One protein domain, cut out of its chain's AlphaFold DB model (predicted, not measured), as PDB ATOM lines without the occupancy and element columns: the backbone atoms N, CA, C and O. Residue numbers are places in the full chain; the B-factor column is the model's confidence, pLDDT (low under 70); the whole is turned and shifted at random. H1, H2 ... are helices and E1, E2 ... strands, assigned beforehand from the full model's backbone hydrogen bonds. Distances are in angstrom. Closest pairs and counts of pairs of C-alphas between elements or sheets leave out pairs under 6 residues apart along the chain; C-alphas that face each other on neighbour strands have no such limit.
ATOM      1  N   ARG A  26     -28.641 -34.012   8.895       96.31
ATOM      2  CA  ARG A  26     -29.915 -33.441   9.350       96.31
ATOM      3  C   ARG A  26     -30.122 -32.074   8.730       96.31
ATOM      4  O   ARG A  26     -29.308 -31.181   8.946       96.31
ATOM      5  N   CYS A  27     -31.242 -31.897   8.040       97.50
ATOM      6  CA  CYS A  27     -31.612 -30.633   7.418       97.50
ATOM      7  C   CYS A  27     -32.859 -30.027   8.070       97.50
ATOM      8  O   CYS A  27     -33.853 -30.711   8.309       97.50
ATOM      9  N   PHE A  28     -32.825 -28.720   8.304       97.88
ATOM     10  CA  PHE A  28     -33.962 -27.890   8.670       97.88
ATOM     11  C   PHE A  28     -34.216 -26.889   7.545       97.88
ATOM     12  O   PHE A  28     -33.338 -26.098   7.201       97.88
ATOM     13  N   THR A  29     -35.419 -26.919   6.976       97.62
ATOM     14  CA  THR A  29     -35.841 -25.982   5.930       97.62
ATOM     15  C   THR A  29     -37.013 -25.157   6.430       97.62
ATOM     16  O   THR A  29     -38.018 -25.700   6.881       97.62
ATOM     17  N   TYR A  30     -36.898 -23.840   6.299       97.50
ATOM     18  CA  TYR A  30     -37.947 -22.885   6.618       97.50
ATOM     19  C   TYR A  30     -38.265 -22.034   5.391       97.50
ATOM     20  O   TYR A  30     -37.383 -21.388   4.829       97.50
ATOM     21  N   CYS A  31     -39.534 -22.004   4.990       97.38
ATOM     22  CA  CYS A  31     -40.007 -21.223   3.853       97.38
ATOM     23  C   CYS A  31     -41.093 -20.240   4.284       97.38
ATOM     24  O   CYS A  31     -41.927 -20.544   5.134       97.38
ATOM     25  N   SER A  32     -41.105 -19.070   3.653       97.12
ATOM     26  CA  SER A  32     -42.106 -18.025   3.868       97.12
ATOM     27  C   SER A  32     -42.597 -17.476   2.526       97.12
ATOM     28  O   SER A  32     -41.825 -17.366   1.571       97.12
ATOM     29  N   GLN A  33     -43.887 -17.153   2.439       97.56
ATOM     30  CA  GLN A  33     -44.504 -16.588   1.238       97.56
ATOM     31  C   GLN A  33     -45.593 -15.597   1.635       97.56
ATOM     32  O   GLN A  33     -46.392 -15.866   2.531       97.56
ATOM     33  N   THR A  34     -45.637 -14.454   0.959       97.88
ATOM     34  CA  THR A  34     -46.696 -13.460   1.148       97.88
ATOM     35  C   THR A  34     -47.919 -13.815   0.301       97.88
ATOM     36  O   THR A  34     -47.807 -14.486  -0.728       97.88
ATOM     37  N   VAL A  35     -49.105 -13.345   0.700       98.12
ATOM     38  CA  VAL A  35     -50.344 -13.540  -0.081       98.12
ATOM     39  C   VAL A  35     -50.204 -12.950  -1.487       98.12
ATOM     40  O   VAL A  35     -50.564 -13.602  -2.464       98.12
ATOM     41  N   ARG A  36     -49.595 -11.762  -1.595       97.94
ATOM     42  CA  ARG A  36     -49.295 -11.121  -2.881       97.94
ATOM     43  C   ARG A  36     -48.395 -11.988  -3.760       97.94
ATOM     44  O   ARG A  36     -48.740 -12.233  -4.907       97.94
ATOM     45  N   GLY A  37     -47.303 -12.511  -3.203       96.69
ATOM     46  CA  GLY A  37     -46.406 -13.393  -3.947       96.69
ATOM     47  C   GLY A  37     -47.116 -14.645  -4.461       96.69
ATOM     48  O   GLY A  37     -46.852 -15.106  -5.562       96.69
ATOM     49  N   ARG A  38     -48.091 -15.179  -3.717       97.25
ATOM     50  CA  ARG A  38     -48.933 -16.282  -4.205       97.25
ATOM     51  C   ARG A  38     -49.815 -15.873  -5.385       97.25
ATOM     52  O   ARG A  38     -49.904 -16.636  -6.341       97.25
ATOM     53  N   ALA A  39     -50.442 -14.700  -5.323       98.19
ATOM     54  CA  ALA A  39     -51.259 -14.180  -6.420       98.19
ATOM     55  C   ALA A  39     -50.425 -13.942  -7.693       98.19
ATOM     56  O   ALA A  39     -50.883 -14.239  -8.790       98.19
ATOM     57  N   GLU A  40     -49.182 -13.487  -7.535       98.25
ATOM     58  CA  GLU A  40     -48.222 -13.256  -8.626       98.25
ATOM     59  C   GLU A  40     -47.444 -14.525  -9.036       98.25
ATOM     60  O   GLU A  40     -46.560 -14.452  -9.885       98.25
ATOM     61  N   GLN A  41     -47.741 -15.686  -8.435       97.19
ATOM     62  CA  GLN A  41     -47.004 -16.944  -8.633       97.19
ATOM     63  C   GLN A  41     -45.484 -16.823  -8.396       97.19
ATOM     64  O   GLN A  41     -44.686 -17.562  -8.974       97.19
ATOM     65  N   SER A  42     -45.068 -15.912  -7.515       96.19
ATOM     66  CA  SER A  42     -43.675 -15.751  -7.118       96.19
ATOM     67  C   SER A  42     -43.197 -16.945  -6.289       96.19
ATOM     68  O   SER A  42     -43.940 -17.512  -5.480       96.19
ATOM     69  N   GLU A  43     -41.914 -17.282  -6.412       94.06
ATOM     70  CA  GLU A  43     -41.309 -18.338  -5.602       94.06
ATOM     71  C   GLU A  43     -41.273 -17.965  -4.102       94.06
ATOM     72  O   GLU A  43     -41.072 -16.795  -3.755       94.06
ATOM     73  N   PRO A  44     -41.474 -18.931  -3.184       96.25
ATOM     74  CA  PRO A  44     -41.361 -18.684  -1.751       96.25
ATOM     75  C   PRO A  44     -39.898 -18.463  -1.344       96.25
ATOM     76  O   PRO A  44     -38.981 -19.103  -1.861       96.25
ATOM     77  N   ARG A  45     -39.676 -17.607  -0.340       95.94
ATOM     78  CA  ARG A  45     -38.346 -17.382   0.235       95.94
ATOM     79  C   ARG A  45     -38.035 -18.497   1.224       95.94
ATOM     80  O   ARG A  45     -38.592 -18.515   2.324       95.94
ATOM     81  N   CYS A  46     -37.138 -19.399   0.838       96.56
ATOM     82  CA  CYS A  46     -36.703 -20.525   1.658       96.56
ATOM     83  C   CYS A  46     -35.297 -20.309   2.225       96.56
ATOM     84  O   CYS A  46     -34.447 -19.671   1.609       96.56
ATOM     85  N   ARG A  47     -35.054 -20.842   3.419       97.06
ATOM     86  CA  ARG A  47     -33.736 -20.955   4.036       97.06
ATOM     87  C   ARG A  47     -33.567 -22.377   4.528       97.06
ATOM     88  O   ARG A  47     -34.453 -22.890   5.211       97.06
ATOM     89  N   THR A  48     -32.432 -22.976   4.214       97.62
ATOM     90  CA  THR A  48     -32.115 -24.334   4.640       97.62
ATOM     91  C   THR A  48     -30.780 -24.354   5.349       97.62
ATOM     92  O   THR A  48     -29.828 -23.699   4.927       97.62
ATOM     93  N   PHE A  49     -30.749 -25.103   6.441       97.69
ATOM     94  CA  PHE A  49     -29.584 -25.407   7.251       97.69
ATOM     95  C   PHE A  49     -29.443 -26.924   7.287       97.69
ATOM     96  O   PHE A  49     -30.386 -27.598   7.690       97.69
ATOM     97  N   CYS A  50     -28.297 -27.462   6.890       97.69
ATOM     98  CA  CYS A  50     -27.984 -28.877   7.034       97.69
ATOM     99  C   CYS A  50     -26.702 -29.046   7.841       97.69
ATOM    100  O   CYS A  50     -25.694 -28.401   7.553       97.69
ATOM    101  N   LEU A  51     -26.741 -29.930   8.831       96.75
ATOM    102  CA  LEU A  51     -25.571 -30.389   9.564       96.75
ATOM    103  C   LEU A  51     -25.265 -31.814   9.112       96.75
ATOM    104  O   LEU A  51     -26.072 -32.715   9.356       96.75
ATOM    105  N   ARG A  52     -24.110 -32.010   8.473       95.44
ATOM    106  CA  ARG A  52     -23.619 -33.321   8.047       95.44
ATOM    107  C   ARG A  52     -22.378 -33.709   8.835       95.44
ATOM    108  O   ARG A  52     -21.428 -32.940   8.916       95.44
ATOM    109  N   ARG A  53     -22.367 -34.916   9.380       94.31
ATOM    110  CA  ARG A  53     -21.195 -35.588   9.916       94.31
ATOM    111  C   ARG A  53     -20.632 -36.494   8.833       94.31
ATOM    112  O   ARG A  53     -21.285 -37.444   8.426       94.31
ATOM    113  N   VAL A  54     -19.417 -36.195   8.405       92.81
ATOM    114  CA  VAL A  54     -18.651 -37.024   7.483       92.81
ATOM    115  C   VAL A  54     -17.821 -37.993   8.305       92.81
ATOM    116  O   VAL A  54     -17.009 -37.577   9.137       92.81
ATOM    117  N   PHE A  55     -18.046 -39.286   8.107       91.00
ATOM    118  CA  PHE A  55     -17.350 -40.328   8.850       91.00
ATOM    119  C   PHE A  55     -16.022 -40.710   8.196       91.00
ATOM    120  O   PHE A  55     -15.871 -40.663   6.975       91.00
ATOM    121  N   ALA A  56     -15.085 -41.209   9.010       88.19
ATOM    122  CA  ALA A  56     -13.801 -41.722   8.534       88.19
ATOM    123  C   ALA A  56     -13.942 -42.699   7.355       88.19
ATOM    124  O   ALA A  56     -13.195 -42.591   6.395       88.19
ATOM    125  N   HIS A  57     -14.914 -43.619   7.393       85.19
ATOM    126  CA  HIS A  57     -15.096 -44.650   6.362       85.19
ATOM    127  C   HIS A  57     -15.649 -44.125   5.026       85.19
ATOM    128  O   HIS A  57     -15.579 -44.837   4.025       85.19
ATOM    129  N   GLU A  58     -16.231 -42.921   5.002       86.50
ATOM    130  CA  GLU A  58     -16.687 -42.281   3.763       86.50
ATOM    131  C   GLU A  58     -15.523 -41.614   3.017       86.50
ATOM    132  O   GLU A  58     -15.518 -41.570   1.790       86.50
ATOM    133  N   VAL A  59     -14.534 -41.102   3.761       87.69
ATOM    134  CA  VAL A  59     -13.373 -40.370   3.219       87.69
ATOM    135  C   VAL A  59     -12.182 -41.297   3.020       87.69
ATOM    136  O   VAL A  59     -11.554 -41.342   1.961       87.69
ATOM    137  N   GLN A  60     -11.853 -42.058   4.057       81.19
ATOM    138  CA  GLN A  60     -10.870 -43.117   3.996       81.19
ATOM    139  C   GLN A  60     -11.597 -44.319   3.428       81.19
ATOM    140  O   GLN A  60     -12.363 -44.982   4.125       81.19
ATOM    141  N   ARG A  61     -11.358 -44.595   2.146       66.25
ATOM    142  CA  ARG A  61     -11.764 -45.850   1.521       66.25
ATOM    143  C   ARG A  61     -11.099 -46.969   2.319       66.25
ATOM    144  O   ARG A  61      -9.947 -47.305   2.062       66.25
ATOM    145  N   ALA A  62     -11.776 -47.470   3.351       50.84
ATOM    146  CA  ALA A  62     -11.300 -48.586   4.144       50.84
ATOM    147  C   ALA A  62     -11.268 -49.751   3.167       50.84
ATOM    148  O   ALA A  62     -12.303 -50.252   2.730       50.84
ATOM    149  N   ILE A  63     -10.064 -50.048   2.701       50.25
ATOM    150  CA  ILE A  63      -9.788 -51.010   1.654       50.25
ATOM    151  C   ILE A  63     -10.411 -52.307   2.144       50.25
ATOM    152  O   ILE A  63      -9.944 -52.886   3.122       50.25
ATOM    153  N   ALA A  75      -7.869 -41.628  -3.030       73.00
ATOM    154  CA  ALA A  75      -8.753 -40.926  -3.954       73.00
ATOM    155  C   ALA A  75      -9.531 -39.866  -3.162       73.00
ATOM    156  O   ALA A  75     -10.611 -40.128  -2.640       73.00
ATOM    157  N   LYS A  76      -8.930 -38.685  -2.998       88.31
ATOM    158  CA  LYS A  76      -9.533 -37.575  -2.272       88.31
ATOM    159  C   LYS A  76     -10.729 -37.071  -3.079       88.31
ATOM    160  O   LYS A  76     -10.584 -36.672  -4.235       88.31
ATOM    161  N   ILE A  77     -11.912 -37.102  -2.474       91.44
ATOM    162  CA  ILE A  77     -13.144 -36.607  -3.093       91.44
ATOM    163  C   ILE A  77     -13.173 -35.085  -2.903       91.44
ATOM    164  O   ILE A  77     -13.104 -34.638  -1.755       91.44
ATOM    165  N   PRO A  78     -13.220 -34.273  -3.974       94.31
ATOM    166  CA  PRO A  78     -13.232 -32.822  -3.833       94.31
ATOM    167  C   PRO A  78     -14.537 -32.354  -3.179       94.31
ATOM    168  O   PRO A  78     -15.596 -32.962  -3.370       94.31
ATOM    169  N   LEU A  79     -14.465 -31.258  -2.424       94.94
ATOM    170  CA  LEU A  79     -15.660 -30.567  -1.950       94.94
ATOM    171  C   LEU A  79     -16.484 -30.075  -3.151       94.94
ATOM    172  O   LEU A  79     -15.922 -29.740  -4.201       94.94
ATOM    173  N   PRO A  80     -17.814 -30.010  -3.017       94.62
ATOM    174  CA  PRO A  80     -18.656 -29.404  -4.036       94.62
ATOM    175  C   PRO A  80     -18.345 -27.890  -4.135       94.62
ATOM    176  O   PRO A  80     -17.706 -27.339  -3.230       94.62
ATOM    177  N   PRO A  81     -18.738 -27.199  -5.221       93.38
ATOM    178  CA  PRO A  81     -18.346 -25.805  -5.467       93.38
ATOM    179  C   PRO A  81     -18.690 -24.843  -4.314       93.38
ATOM    180  O   PRO A  81     -17.956 -23.891  -4.071       93.38
ATOM    181  N   GLU A  82     -19.742 -25.131  -3.546       93.88
ATOM    182  CA  GLU A  82     -20.162 -24.387  -2.352       93.88
ATOM    183  C   GLU A  82     -19.124 -24.396  -1.216       93.88
ATOM    184  O   GLU A  82     -19.180 -23.543  -0.331       93.88
ATOM    185  N   GLY A  83     -18.229 -25.389  -1.189       92.88
ATOM    186  CA  GLY A  83     -17.190 -25.564  -0.168       92.88
ATOM    187  C   GLY A  83     -15.780 -25.247  -0.653       92.88
ATOM    188  O   GLY A  83     -14.846 -25.294   0.144       92.88
ATOM    189  N   GLN A  84     -15.611 -24.934  -1.939       93.25
ATOM    190  CA  GLN A  84     -14.317 -24.507  -2.477       93.25
ATOM    191  C   GLN A  84     -14.024 -23.056  -2.069       93.25
ATOM    192  O   GLN A  84     -12.942 -22.751  -1.569       93.25
ATOM    193  N   ASN A  85     -15.039 -22.192  -2.150       87.31
ATOM    194  CA  ASN A  85     -14.932 -20.766  -1.852       87.31
ATOM    195  C   ASN A  85     -15.458 -20.464  -0.447       87.31
ATOM    196  O   ASN A  85     -16.563 -19.949  -0.285       87.31
ATOM    197  N   ILE A  86     -14.685 -20.812   0.583       82.44
ATOM    198  CA  ILE A  86     -15.062 -20.503   1.967       82.44
ATOM    199  C   ILE A  86     -14.625 -19.066   2.283       82.44
ATOM    200  O   ILE A  86     -13.420 -18.833   2.427       82.44
ATOM    201  N   PRO A  87     -15.555 -18.096   2.411       77.06
ATOM    202  CA  PRO A  87     -15.215 -16.786   2.942       77.06
ATOM    203  C   PRO A  87     -14.618 -16.962   4.339       77.06
ATOM    204  O   PRO A  87     -15.095 -17.786   5.124       77.06
ATOM    205  N   SER A  88     -13.573 -16.194   4.654       75.75
ATOM    206  CA  SER A  88     -13.012 -16.190   6.007       75.75
ATOM    207  C   SER A  88     -14.137 -15.973   7.025       75.75
ATOM    208  O   SER A  88     -15.014 -15.133   6.810       75.75
ATOM    209  N   LEU A  89     -14.123 -16.724   8.131       70.44
ATOM    210  CA  LEU A  89     -15.152 -16.677   9.185       70.44
ATOM    211  C   LEU A  89     -15.433 -15.245   9.673       70.44
ATOM    212  O   LEU A  89     -16.565 -14.912  10.023       70.44
ATOM    213  N   THR A  90     -14.412 -14.386   9.638       66.88
ATOM    214  CA  THR A  90     -14.509 -12.957   9.947       66.88
ATOM    215  C   THR A  90     -15.479 -12.223   9.020       66.88
ATOM    216  O   THR A  90     -16.300 -11.456   9.506       66.88
ATOM    217  N   HIS A  91     -15.474 -12.503   7.715       69.50
ATOM    218  CA  HIS A  91     -16.405 -11.888   6.761       69.50
ATOM    219  C   HIS A  91     -17.853 -12.325   7.005       69.50
ATOM    220  O   HIS A  91     -18.773 -11.523   6.875       69.50
ATOM    221  N   ILE A  92     -18.065 -13.577   7.421       69.88
ATOM    222  CA  ILE A  92     -19.406 -14.081   7.751       69.88
ATOM    223  C   ILE A  92     -19.957 -13.385   9.004       69.88
ATOM    224  O   ILE A  92     -21.132 -13.026   9.035       69.88
ATOM    225  N   LEU A  93     -19.120 -13.190  10.029       72.56
ATOM    226  CA  LEU A  93     -19.529 -12.583  11.302       72.56
ATOM    227  C   LEU A  93     -19.707 -11.063  11.218       72.56
ATOM    228  O   LEU A  93     -20.599 -10.525  11.868       72.56
ATOM    229  N   VAL A 110      -7.602 -27.079  -4.349       91.56
ATOM    230  CA  VAL A 110      -8.847 -27.847  -4.358       91.56
ATOM    231  C   VAL A 110      -9.016 -28.470  -2.982       91.56
ATOM    232  O   VAL A 110      -8.225 -29.315  -2.562       91.56
ATOM    233  N   ARG A 111     -10.069 -28.063  -2.281       93.31
ATOM    234  CA  ARG A 111     -10.397 -28.604  -0.969       93.31
ATOM    235  C   ARG A 111     -11.065 -29.954  -1.142       93.31
ATOM    236  O   ARG A 111     -11.867 -30.158  -2.059       93.31
ATOM    237  N   TYR A 112     -10.749 -30.873  -0.241       94.25
ATOM    238  CA  TYR A 112     -11.262 -32.235  -0.246       94.25
ATOM    239  C   TYR A 112     -12.102 -32.494   0.999       94.25
ATOM    240  O   TYR A 112     -11.969 -31.798   2.002       94.25
ATOM    241  N   TRP A 113     -12.976 -33.494   0.926       93.56
ATOM    242  CA  TRP A 113     -13.694 -33.963   2.102       93.56
ATOM    243  C   TRP A 113     -12.715 -34.516   3.137       93.56
ATOM    244  O   TRP A 113     -11.908 -35.395   2.843       93.56
ATOM    245  N   GLU A 114     -12.838 -34.013   4.355       92.94
ATOM    246  CA  GLU A 114     -12.155 -34.498   5.553       92.94
ATOM    247  C   GLU A 114     -13.183 -35.016   6.564       92.94
ATOM    248  O   GLU A 114     -14.342 -34.595   6.548       92.94
ATOM    249  N   GLU A 115     -12.773 -35.933   7.441       91.62
ATOM    250  CA  GLU A 115     -13.625 -36.399   8.540       91.62
ATOM    251  C   GLU A 115     -13.979 -35.229   9.468       91.62
ATOM    252  O   GLU A 115     -13.104 -34.481   9.901       91.62
ATOM    253  N   GLY A 116     -15.261 -35.078   9.804       92.75
ATOM    254  CA  GLY A 116     -15.698 -33.982  10.661       92.75
ATOM    255  C   GLY A 116     -17.163 -33.619  10.490       92.75
ATOM    256  O   GLY A 116     -17.952 -34.368   9.916       92.75
ATOM    257  N   TYR A 117     -17.535 -32.457  11.014       94.19
ATOM    258  CA  TYR A 117     -18.862 -31.884  10.811       94.19
ATOM    259  C   TYR A 117     -18.793 -30.793   9.751       94.19
ATOM    260  O   TYR A 117     -17.837 -30.031   9.694       94.19
ATOM    261  N   TYR A 118     -19.835 -30.694   8.942       95.31
ATOM    262  CA  TYR A 118     -19.998 -29.670   7.927       95.31
ATOM    263  C   TYR A 118     -21.366 -29.034   8.075       95.31
ATOM    264  O   TYR A 118     -22.370 -29.718   8.291       95.31
ATOM    265  N   VAL A 119     -21.399 -27.716   7.934       96.31
ATOM    266  CA  VAL A 119     -22.628 -26.936   7.890       96.31
ATOM    267  C   VAL A 119     -22.842 -26.470   6.465       96.31
ATOM    268  O   VAL A 119     -22.010 -25.773   5.893       96.31
ATOM    269  N   TRP A 120     -23.976 -26.851   5.897       97.25
ATOM    270  CA  TRP A 120     -24.434 -26.357   4.611       97.25
ATOM    271  C   TRP A 120     -25.604 -25.403   4.823       97.25
ATOM    272  O   TRP A 120     -26.557 -25.713   5.541       97.25
ATOM    273  N   LEU A 121     -25.534 -24.233   4.202       96.88
ATOM    274  CA  LEU A 121     -26.568 -23.206   4.271       96.88
ATOM    275  C   LEU A 121     -27.009 -22.850   2.860       96.88
ATOM    276  O   LEU A 121     -26.173 -22.723   1.971       96.88
ATOM    277  N   SER A 122     -28.301 -22.603   2.666       96.62
ATOM    278  CA  SER A 122     -28.817 -22.064   1.409       96.62
ATOM    279  C   SER A 122     -29.985 -21.114   1.618       96.62
ATOM    280  O   SER A 122     -30.766 -21.252   2.561       96.62
ATOM    281  N   LYS A 123     -30.109 -20.144   0.709       95.56
ATOM    282  CA  LYS A 123     -31.244 -19.211   0.617       95.56
ATOM    283  C   LYS A 123     -32.188 -19.540  -0.553       95.56
ATOM    284  O   LYS A 123     -33.101 -18.762  -0.825       95.56
ATOM    285  N   ASN A 124     -31.963 -20.651  -1.259       94.56
ATOM    286  CA  ASN A 124     -32.711 -21.029  -2.458       94.56
ATOM    287  C   ASN A 124     -33.495 -22.333  -2.250       94.56
ATOM    288  O   ASN A 124     -32.949 -23.335  -1.788       94.56
ATOM    289  N   LYS A 125     -34.776 -22.330  -2.645       95.25
ATOM    290  CA  LYS A 125     -35.661 -23.504  -2.621       95.25
ATOM    291  C   LYS A 125     -35.138 -24.662  -3.482       95.25
ATOM    292  O   LYS A 125     -35.182 -25.806  -3.045       95.25
ATOM    293  N   TRP A 126     -34.669 -24.385  -4.694       95.00
ATOM    294  CA  TRP A 126     -34.163 -25.394  -5.626       95.00
ATOM    295  C   TRP A 126     -32.873 -26.033  -5.120       95.00
ATOM    296  O   TRP A 126     -32.742 -27.251  -5.177       95.00
ATOM    297  N   ALA A 127     -31.974 -25.232  -4.541       94.94
ATOM    298  CA  ALA A 127     -30.783 -25.744  -3.864       94.94
ATOM    299  C   ALA A 127     -31.147 -26.637  -2.675       94.94
ATOM    300  O   ALA A 127     -30.547 -27.690  -2.501       94.94
ATOM    301  N   ALA A 128     -32.149 -26.250  -1.879       95.56
ATOM    302  CA  ALA A 128     -32.639 -27.076  -0.783       95.56
ATOM    303  C   ALA A 128     -33.207 -28.413  -1.277       95.56
ATOM    304  O   ALA A 128     -32.876 -29.451  -0.717       95.56
ATOM    305  N   HIS A 129     -34.025 -28.398  -2.333       95.81
ATOM    306  CA  HIS A 129     -34.593 -29.619  -2.904       95.81
ATOM    307  C   HIS A 129     -33.506 -30.553  -3.437       95.81
ATOM    308  O   HIS A 129     -33.463 -31.714  -3.051       95.81
ATOM    309  N   GLU A 130     -32.578 -30.031  -4.245       95.62
ATOM    310  CA  GLU A 130     -31.453 -30.825  -4.739       95.62
ATOM    311  C   GLU A 130     -30.623 -31.387  -3.580       95.62
ATOM    312  O   GLU A 130     -30.234 -32.551  -3.599       95.62
ATOM    313  N   LYS A 131     -30.373 -30.585  -2.541       96.00
ATOM    314  CA  LYS A 131     -29.622 -31.044  -1.375       96.00
ATOM    315  C   LYS A 131     -30.324 -32.200  -0.662       96.00
ATOM    316  O   LYS A 131     -29.646 -33.161  -0.309       96.00
ATOM    317  N   LEU A 132     -31.647 -32.130  -0.493       96.06
ATOM    318  CA  LEU A 132     -32.452 -33.215   0.078       96.06
ATOM    319  C   LEU A 132     -32.408 -34.478  -0.795       96.06
ATOM    320  O   LEU A 132     -32.266 -35.572  -0.257       96.06
ATOM    321  N   ASP A 133     -32.447 -34.339  -2.123       96.12
ATOM    322  CA  ASP A 133     -32.313 -35.473  -3.047       96.12
ATOM    323  C   ASP A 133     -30.929 -36.145  -2.903       96.12
ATOM    324  O   ASP A 133     -30.814 -37.375  -2.849       96.12
ATOM    325  N   LEU A 134     -29.869 -35.340  -2.754       95.00
ATOM    326  CA  LEU A 134     -28.489 -35.809  -2.581       95.00
ATOM    327  C   LEU A 134     -28.224 -36.502  -1.239       95.00
ATOM    328  O   LEU A 134     -27.253 -37.253  -1.153       95.00
ATOM    329  N   MET A 135     -29.067 -36.313  -0.218       94.00
ATOM    330  CA  MET A 135     -28.937 -37.027   1.066       94.00
ATOM    331  C   MET A 135     -29.073 -38.547   0.911       94.00
ATOM    332  O   MET A 135     -28.637 -39.300   1.772       94.00
ATOM    333  N   THR A 136     -29.660 -39.021  -0.190       92.56
ATOM    334  CA  THR A 136     -29.771 -40.458  -0.483       92.56
ATOM    335  C   THR A 136     -28.488 -41.063  -1.068       92.56
ATOM    336  O   THR A 136     -28.393 -42.282  -1.235       92.56
ATOM    337  N   PHE A 137     -27.502 -40.231  -1.416       93.31
ATOM    338  CA  PHE A 137     -26.278 -40.630  -2.107       93.31
ATOM    339  C   PHE A 137     -25.061 -40.593  -1.183       93.31
ATOM    340  O   PHE A 137     -24.907 -39.677  -0.379       93.31
ATOM    341  N   ASP A 138     -24.146 -41.547  -1.372       91.31
ATOM    342  CA  ASP A 138     -22.812 -41.495  -0.769       91.31
ATOM    343  C   ASP A 138     -21.950 -40.386  -1.408       91.31
ATOM    344  O   ASP A 138     -22.271 -39.861  -2.479       91.31
ATOM    345  N   LEU A 139     -20.845 -40.005  -0.751       91.19
ATOM    346  CA  LEU A 139     -19.952 -38.939  -1.240       91.19
ATOM    347  C   LEU A 139     -19.452 -39.185  -2.670       91.19
ATOM    348  O   LEU A 139     -19.352 -38.244  -3.457       91.19
ATOM    349  N   GLU A 140     -19.175 -40.442  -3.027       90.25
ATOM    350  CA  GLU A 140     -18.727 -40.806  -4.374       90.25
ATOM    351  C   GLU A 140     -19.815 -40.506  -5.419       90.25
ATOM    352  O   GLU A 140     -19.551 -39.822  -6.411       90.25
ATOM    353  N   ARG A 141     -21.060 -40.951  -5.193       92.19
ATOM    354  CA  ARG A 141     -22.186 -40.651  -6.092       92.19
ATOM    355  C   ARG A 141     -22.491 -39.159  -6.154       92.19
ATOM    356  O   ARG A 141     -22.767 -38.658  -7.243       92.19
ATOM    357  N   GLN A 142     -22.398 -38.444  -5.030       93.75
ATOM    358  CA  GLN A 142     -22.557 -36.986  -5.004       93.75
ATOM    359  C   GLN A 142     -21.502 -36.295  -5.884       93.75
ATOM    360  O   GLN A 142     -21.848 -35.423  -6.682       93.75
ATOM    361  N   ALA A 143     -20.236 -36.716  -5.812       92.44
ATOM    362  CA  ALA A 143     -19.163 -36.166  -6.641       92.44
ATOM    363  C   ALA A 143     -19.347 -36.484  -8.134       92.44
ATOM    364  O   ALA A 143     -19.155 -35.611  -8.983       92.44
ATOM    365  N   VAL A 144     -19.778 -37.706  -8.472       94.00
ATOM    366  CA  VAL A 144     -20.110 -38.087  -9.855       94.00
ATOM    367  C   VAL A 144     -21.263 -37.237 -10.393       94.00
ATOM    368  O   VAL A 144     -21.184 -36.745 -11.519       94.00
ATOM    369  N   TRP A 145     -22.308 -37.016  -9.592       94.56
ATOM    370  CA  TRP A 145     -23.424 -36.144  -9.960       94.56
ATOM    371  C   TRP A 145     -22.980 -34.695 -10.179       94.56
ATOM    372  O   TRP A 145     -23.335 -34.081 -11.187       94.56
ATOM    373  N   ALA A 146     -22.160 -34.153  -9.276       93.56
ATOM    374  CA  ALA A 146     -21.616 -32.804  -9.402       93.56
ATOM    375  C   ALA A 146     -20.799 -32.645 -10.693       93.56
ATOM    376  O   ALA A 146     -21.034 -31.707 -11.459       93.56
ATOM    377  N   LYS A 147     -19.918 -33.609 -10.988       94.00
ATOM    378  CA  LYS A 147     -19.145 -33.643 -12.233       94.00
ATOM    379  C   LYS A 147     -20.049 -33.708 -13.463       94.00
ATOM    380  O   LYS A 147     -19.867 -32.938 -14.398       94.00
ATOM    381  N   TYR A 148     -21.076 -34.556 -13.442       96.44
ATOM    382  CA  TYR A 148     -22.054 -34.635 -14.526       96.44
ATOM    383  C   TYR A 148     -22.752 -33.286 -14.786       96.44
ATOM    384  O   TYR A 148     -22.877 -32.866 -15.941       96.44
ATOM    385  N   LYS A 149     -23.174 -32.570 -13.732       95.56
ATOM    386  CA  LYS A 149     -23.764 -31.223 -13.863       95.56
ATOM    387  C   LYS A 149     -22.780 -30.220 -14.464       95.56
ATOM    388  O   LYS A 149     -23.179 -29.407 -15.307       95.56
ATOM    389  N   GLN A 150     -21.519 -30.274 -14.042       93.50
ATOM    390  CA  GLN A 150     -20.454 -29.426 -14.569       93.50
ATOM    391  C   GLN A 150     -20.225 -29.696 -16.061       93.50
ATOM    392  O   GLN A 150     -20.369 -28.776 -16.863       93.50
ATOM    393  N   ASP A 151     -20.014 -30.953 -16.456       96.12
ATOM    394  CA  ASP A 151     -19.776 -31.349 -17.851       96.12
ATOM    395  C   ASP A 151     -20.916 -30.888 -18.779       96.12
ATOM    396  O   ASP A 151     -20.698 -30.358 -19.873       96.12
ATOM    397  N   LYS A 152     -22.172 -31.044 -18.334       96.44
ATOM    398  CA  LYS A 152     -23.354 -30.581 -19.078       96.44
ATOM    399  C   LYS A 152     -23.427 -29.062 -19.177       96.44
ATOM    400  O   LYS A 152     -23.822 -28.544 -20.224       96.44
ATOM    401  N   THR A 153     -23.060 -28.356 -18.112       94.19
ATOM    402  CA  THR A 153     -23.007 -26.893 -18.093       94.19
ATOM    403  C   THR A 153     -21.937 -26.377 -19.049       94.19
ATOM    404  O   THR A 153     -22.237 -25.522 -19.879       94.19
ATOM    405  N   GLU A 154     -20.725 -26.925 -18.995       95.19
ATOM    406  CA  GLU A 154     -19.618 -26.542 -19.872       95.19
ATOM    407  C   GLU A 154     -19.941 -26.824 -21.342       95.19
ATOM    408  O   GLU A 154     -19.718 -25.983 -22.215       95.19
ATOM    409  N   ALA A 155     -20.526 -27.988 -21.641       96.19
ATOM    410  CA  ALA A 155     -20.960 -28.323 -22.993       96.19
ATOM    411  C   ALA A 155     -22.036 -27.352 -23.507       96.19
ATOM    412  O   ALA A 155     -22.018 -26.970 -24.681       96.19
ATOM    413  N   TRP A 156     -22.968 -26.936 -22.644       95.19
ATOM    414  CA  TRP A 156     -23.964 -25.921 -22.979       95.19
ATOM    415  C   TRP A 156     -23.316 -24.547 -23.212       95.19
ATOM    416  O   TRP A 156     -23.607 -23.918 -24.227       95.19
ATOM    417  N   GLN A 157     -22.380 -24.117 -22.360       94.31
ATOM    418  CA  GLN A 157     -21.648 -22.853 -22.520       94.31
ATOM    419  C   GLN A 157     -20.857 -22.815 -23.833       94.31
ATOM    420  O   GLN A 157     -20.972 -21.857 -24.594       94.31
ATOM    421  N   LYS A 158     -20.131 -23.891 -24.168       95.50
ATOM    422  CA  LYS A 158     -19.401 -24.015 -25.444       95.50
ATOM    423  C   LYS A 158     -20.333 -23.874 -26.651       95.50
ATOM    424  O   LYS A 158     -19.978 -23.217 -27.630       95.50
ATOM    425  N   LYS A 159     -21.540 -24.448 -26.585       94.25
ATOM    426  CA  LYS A 159     -22.562 -24.289 -27.637       94.25
ATOM    427  C   LYS A 159     -23.079 -22.855 -27.729       94.25
ATOM    428  O   LYS A 159     -23.247 -22.366 -28.840       94.25
ATOM    429  N   GLN A 160     -23.301 -22.181 -26.600       91.94
ATOM    430  CA  GLN A 160     -23.731 -20.778 -26.587       91.94
ATOM    431  C   GLN A 160     -22.680 -19.858 -27.210       91.94
ATOM    432  O   GLN A 160     -23.019 -19.071 -28.086       91.94
ATOM    433  N   VAL A 161     -21.402 -20.016 -26.850       93.38
ATOM    434  CA  VAL A 161     -20.298 -19.238 -27.441       93.38
ATOM    435  C   VAL A 161     -20.196 -19.491 -28.946       93.38
ATOM    436  O   VAL A 161     -20.119 -18.548 -29.728       93.38
ATOM    437  N   ARG A 162     -20.275 -20.756 -29.380       92.94
ATOM    438  CA  ARG A 162     -20.254 -21.098 -30.809       92.94
ATOM    439  C   ARG A 162     -21.427 -20.477 -31.572       92.94
ATOM    440  O   ARG A 162     -21.223 -19.950 -32.661       92.94
ATOM    441  N   ASN A 163     -22.635 -20.532 -31.011       90.25
ATOM    442  CA  ASN A 163     -23.823 -19.931 -31.618       90.25
ATOM    443  C   ASN A 163     -23.723 -18.400 -31.668       90.25
ATOM    444  O   ASN A 163     -24.085 -17.812 -32.682       90.25
ATOM    445  N   GLY A 164     -23.199 -17.772 -30.611       88.62
ATOM    446  CA  GLY A 164     -22.959 -16.331 -30.553       88.62
ATOM    447  C   GLY A 164     -21.949 -15.870 -31.602       88.62
ATOM    448  O   GLY A 164     -22.218 -14.918 -32.327       88.62
ATOM    449  N   ASN A 165     -20.839 -16.597 -31.764       92.00
ATOM    450  CA  ASN A 165     -19.831 -16.293 -32.784       92.00
ATOM    451  C   ASN A 165     -20.386 -16.451 -34.207       92.00
ATOM    452  O   ASN A 165     -20.168 -15.584 -35.047       92.00
ATOM    453  N   ALA A 166     -21.148 -17.519 -34.472       88.06
ATOM    454  CA  ALA A 166     -21.790 -17.720 -35.773       88.06
ATOM    455  C   ALA A 166     -22.806 -16.610 -36.091       88.06
ATOM    456  O   ALA A 166     -22.907 -16.164 -37.231       88.06
ATOM    457  N   GLN A 167     -23.541 -16.140 -35.081       85.38
ATOM    458  CA  GLN A 167     -24.474 -15.031 -35.237       85.38
ATOM    459  C   GLN A 167     -23.742 -13.703 -35.474       85.38
ATOM    460  O   GLN A 167     -24.154 -12.942 -36.344       85.38
ATOM    461  N   ALA A 168     -22.643 -13.437 -34.764       85.81
ATOM    462  CA  ALA A 168     -21.814 -12.254 -34.993       85.81
ATOM    463  C   ALA A 168     -21.231 -12.231 -36.419       85.81
ATOM    464  O   ALA A 168     -21.240 -11.188 -37.071       85.81
ATOM    465  N   PHE A 189     -28.926 -26.701 -15.948       94.25
ATOM    466  CA  PHE A 189     -29.011 -26.641 -14.495       94.25
ATOM    467  C   PHE A 189     -28.910 -25.181 -14.037       94.25
ATOM    468  O   PHE A 189     -28.071 -24.445 -14.571       94.25
ATOM    469  N   PRO A 190     -29.743 -24.738 -13.084       92.38
ATOM    470  CA  PRO A 190     -29.588 -23.425 -12.469       92.38
ATOM    471  C   PRO A 190     -28.263 -23.343 -11.703       92.38
ATOM    472  O   PRO A 190     -27.758 -24.349 -11.202       92.38
ATOM    473  N   ASP A 191     -27.696 -22.139 -11.611       90.69
ATOM    474  CA  ASP A 191     -26.517 -21.911 -10.776       90.69
ATOM    475  C   ASP A 191     -26.935 -21.774  -9.316       90.69
ATOM    476  O   ASP A 191     -27.485 -20.754  -8.902       90.69
ATOM    477  N   LEU A 192     -26.741 -22.843  -8.555       92.19
ATOM    478  CA  LEU A 192     -27.127 -22.899  -7.149       92.19
ATOM    479  C   LEU A 192     -25.935 -22.627  -6.228       92.19
ATOM    480  O   LEU A 192     -26.136 -22.189  -5.096       92.19
ATOM    481  N   ALA A 193     -24.708 -22.788  -6.738       89.00
ATOM    482  CA  ALA A 193     -23.488 -22.705  -5.947       89.00
ATOM    483  C   ALA A 193     -23.281 -21.312  -5.336       89.00
ATOM    484  O   ALA A 193     -22.853 -21.207  -4.196       89.00
ATOM    485  N   GLY A 194     -23.672 -20.240  -6.035       88.81
ATOM    486  CA  GLY A 194     -23.576 -18.871  -5.507       88.81
ATOM    487  C   GLY A 194     -24.581 -18.533  -4.396       88.81
ATOM    488  O   GLY A 194     -24.496 -17.469  -3.787       88.81
ATOM    489  N   GLN A 195     -25.567 -19.398  -4.138       91.88
ATOM    490  CA  GLN A 195     -26.637 -19.158  -3.158       91.88
ATOM    491  C   GLN A 195     -26.607 -20.130  -1.979       91.88
ATOM    492  O   GLN A 195     -27.456 -20.044  -1.081       91.88
ATOM    493  N   SER A 196     -25.625 -21.026  -1.979       95.12
ATOM    494  CA  SER A 196     -25.322 -21.932  -0.886       95.12
ATOM    495  C   SER A 196     -23.851 -21.880  -0.511       95.12
ATOM    496  O   SER A 196     -22.998 -21.512  -1.305       95.12
ATOM    497  N   ILE A 197     -23.566 -22.253   0.727       95.19
ATOM    498  CA  ILE A 197     -22.218 -22.268   1.284       95.19
ATOM    499  C   ILE A 197     -22.057 -23.531   2.121       95.19
ATOM    500  O   ILE A 197     -22.973 -23.911   2.855       95.19
ATOM    501  N   LEU A 198     -20.903 -24.182   1.992       95.44
ATOM    502  CA  LEU A 198     -20.517 -25.345   2.779       95.44
ATOM    503  C   LEU A 198     -19.304 -24.980   3.636       95.44
ATOM    504  O   LEU A 198     -18.251 -24.625   3.117       95.44
ATOM    505  N   LEU A 199     -19.454 -25.086   4.952       94.38
ATOM    506  CA  LEU A 199     -18.436 -24.723   5.928       94.38
ATOM    507  C   LEU A 199     -17.996 -25.967   6.708       94.38
ATOM    508  O   LEU A 199     -18.853 -26.608   7.324       94.38
ATOM    509  N   PRO A 200     -16.697 -26.313   6.729       94.06
ATOM    510  CA  PRO A 200     -16.183 -27.281   7.682       94.06
ATOM    511  C   PRO A 200     -16.300 -26.678   9.081       94.06
ATOM    512  O   PRO A 200     -15.857 -25.558   9.340       94.06
ATOM    513  N   MET A 201     -16.927 -27.416   9.986       91.56
ATOM    514  CA  MET A 201     -16.956 -27.058  11.393       91.56
ATOM    515  C   MET A 201     -15.632 -27.482  12.024       91.56
ATOM    516  O   MET A 201     -15.145 -28.579  11.731       91.56
ATOM    517  N   PRO A 202     -15.054 -26.654  12.906       84.25
ATOM    518  CA  PRO A 202     -13.879 -27.059  13.656       84.25
ATOM    519  C   PRO A 202     -14.175 -28.340  14.463       84.25
ATOM    520  O   PRO A 202     -15.347 -28.664  14.705       84.25
ATOM    521  N   PRO A 203     -13.129 -29.080  14.880       77.81
ATOM    522  CA  PRO A 203     -13.269 -30.249  15.750       77.81
ATOM    523  C   PRO A 203     -14.189 -29.942  16.940       77.81
ATOM    524  O   PRO A 203     -14.297 -28.777  17.333       77.81
ATOM    525  N   PRO A 204     -14.878 -30.967  17.486       71.44
ATOM    526  CA  PRO A 204     -16.010 -30.783  18.387       71.44
ATOM    527  C   PRO A 204     -15.685 -29.744  19.448       71.44
ATOM    528  O   PRO A 204     -14.708 -29.887  20.186       71.44
ATOM    529  N   PHE A 205     -16.509 -28.694  19.487       66.19
ATOM    530  CA  PHE A 205     -16.411 -27.692  20.531       66.19
ATOM    531  C   PHE A 205     -16.409 -28.411  21.885       66.19
ATOM    532  O   PHE A 205     -17.157 -29.388  22.046       66.19
TER     533      PHE A 205
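AT A GLANCE: This is residues 26 to 63, 75 to 93, 110 to 168 and 189 to 205 of the 275 residues of an uncharacterized protein of Fomitopsis rosea (UniProt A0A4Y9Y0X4). Picture a twisted sheet of four antiparallel strands with the helix H5 laid along one face, and a long helix, H6, that begins near the far end of H5 and runs away from the sheet as an arm, its residues 157 to 168 standing free. The small helix H1 sits in the turn between E1 and E2, far from the mean of the C-alphas, and H3 sits on the same face as H5, beside E4. The printed part has 133 residues with six named helices and four named strands, in the order E1 H1 E2 H2 H3 H4 E3 H5 H6 E4; the sheet runs E1 E2 E3 E4, and the class is mixed, helices and strands. It is loose, with a radius of gyration of the C-alphas of 17.8 A, and spans 51 by 44 by 32 A.

HOW THE PARTS SIT: Start with E2, residues 45 to 54, an inner strand. Its antiparallel neighbour E1, residues 26 to 32, is an edge strand, and N 28 and O 49 are 2.8 A apart, within hydrogen-bond range. E3, residues 116 to 122, is the antiparallel neighbour of E2 too, with N 50 and O 120 at 2.8 A. E4, residues 196 to 201, the other edge strand, is antiparallel to E3, with N 119 and O 199 at 2.8 A. H5, residues 125 to 134, makes two layers with the sheet, a helix on one face: it is over E2, only just not over E3 on which 2 of its C-alphas fall, at a height over the sheet of 9.0 A, and runs along the strands, at 16 degrees to E2 on the local plane. Its closest C-alphas to E2 are those of Lys 125 and Cys 46, 5.3 A apart. H3, residues 81 to 84, is on the same face, over none of the strands, at a height over the sheet of 4.2 A, only just above the sheet's level; its closest C-alphas to E4 are those of Gly 83 and Leu 198, 4.4 A apart. H6, residues 139 to 168, is not on the sheet. It is close to H5 but not clearly touching, with C-alphas 142 and 134 closest at 6.5 A, at a steep tilt of 46 degrees, opposite ways. H2, residues 56 to 59, is close to H6 but not clearly touching: C-alphas 58 and 139 are closest, 6.8 A apart. H1, residues 35 to 39, and H4, residues 89 to 93, touch no helix and are not on the sheet. In H1, H4, H5 and H6 every O i to N i+4 pair is within hydrogen-bond range; H2 and H3 are too short for such a pair.

IN THESE COORDINATES: Find C-alpha 26 at (-29.915, -33.441, 9.350), where E1 begins; it is 20.4 A long. E2 runs 28.7 A, E3 20.0 A, E4 15.7 A and H5 14.2 A. From C-alpha 139 at (-19.952, -38.939, -1.240), H6 runs 43.1 A to C-alpha 168 at (-21.814, -12.254, -34.993).

THE WHOLE: The two C-alphas farthest apart are those of Ala 168 and Phe 205, 57.9 A. Look for three cuts: C-alphas 63 and 75 are 11.6 A apart, 93 and 110 are 24.3 A apart, and 168 and 189 are 26.1 A apart. The links that are printed whole are tight. Mean pLDDT of the printed part is 91.1; it is under 70 at residues 61 to 63, 90 to 92 and 205.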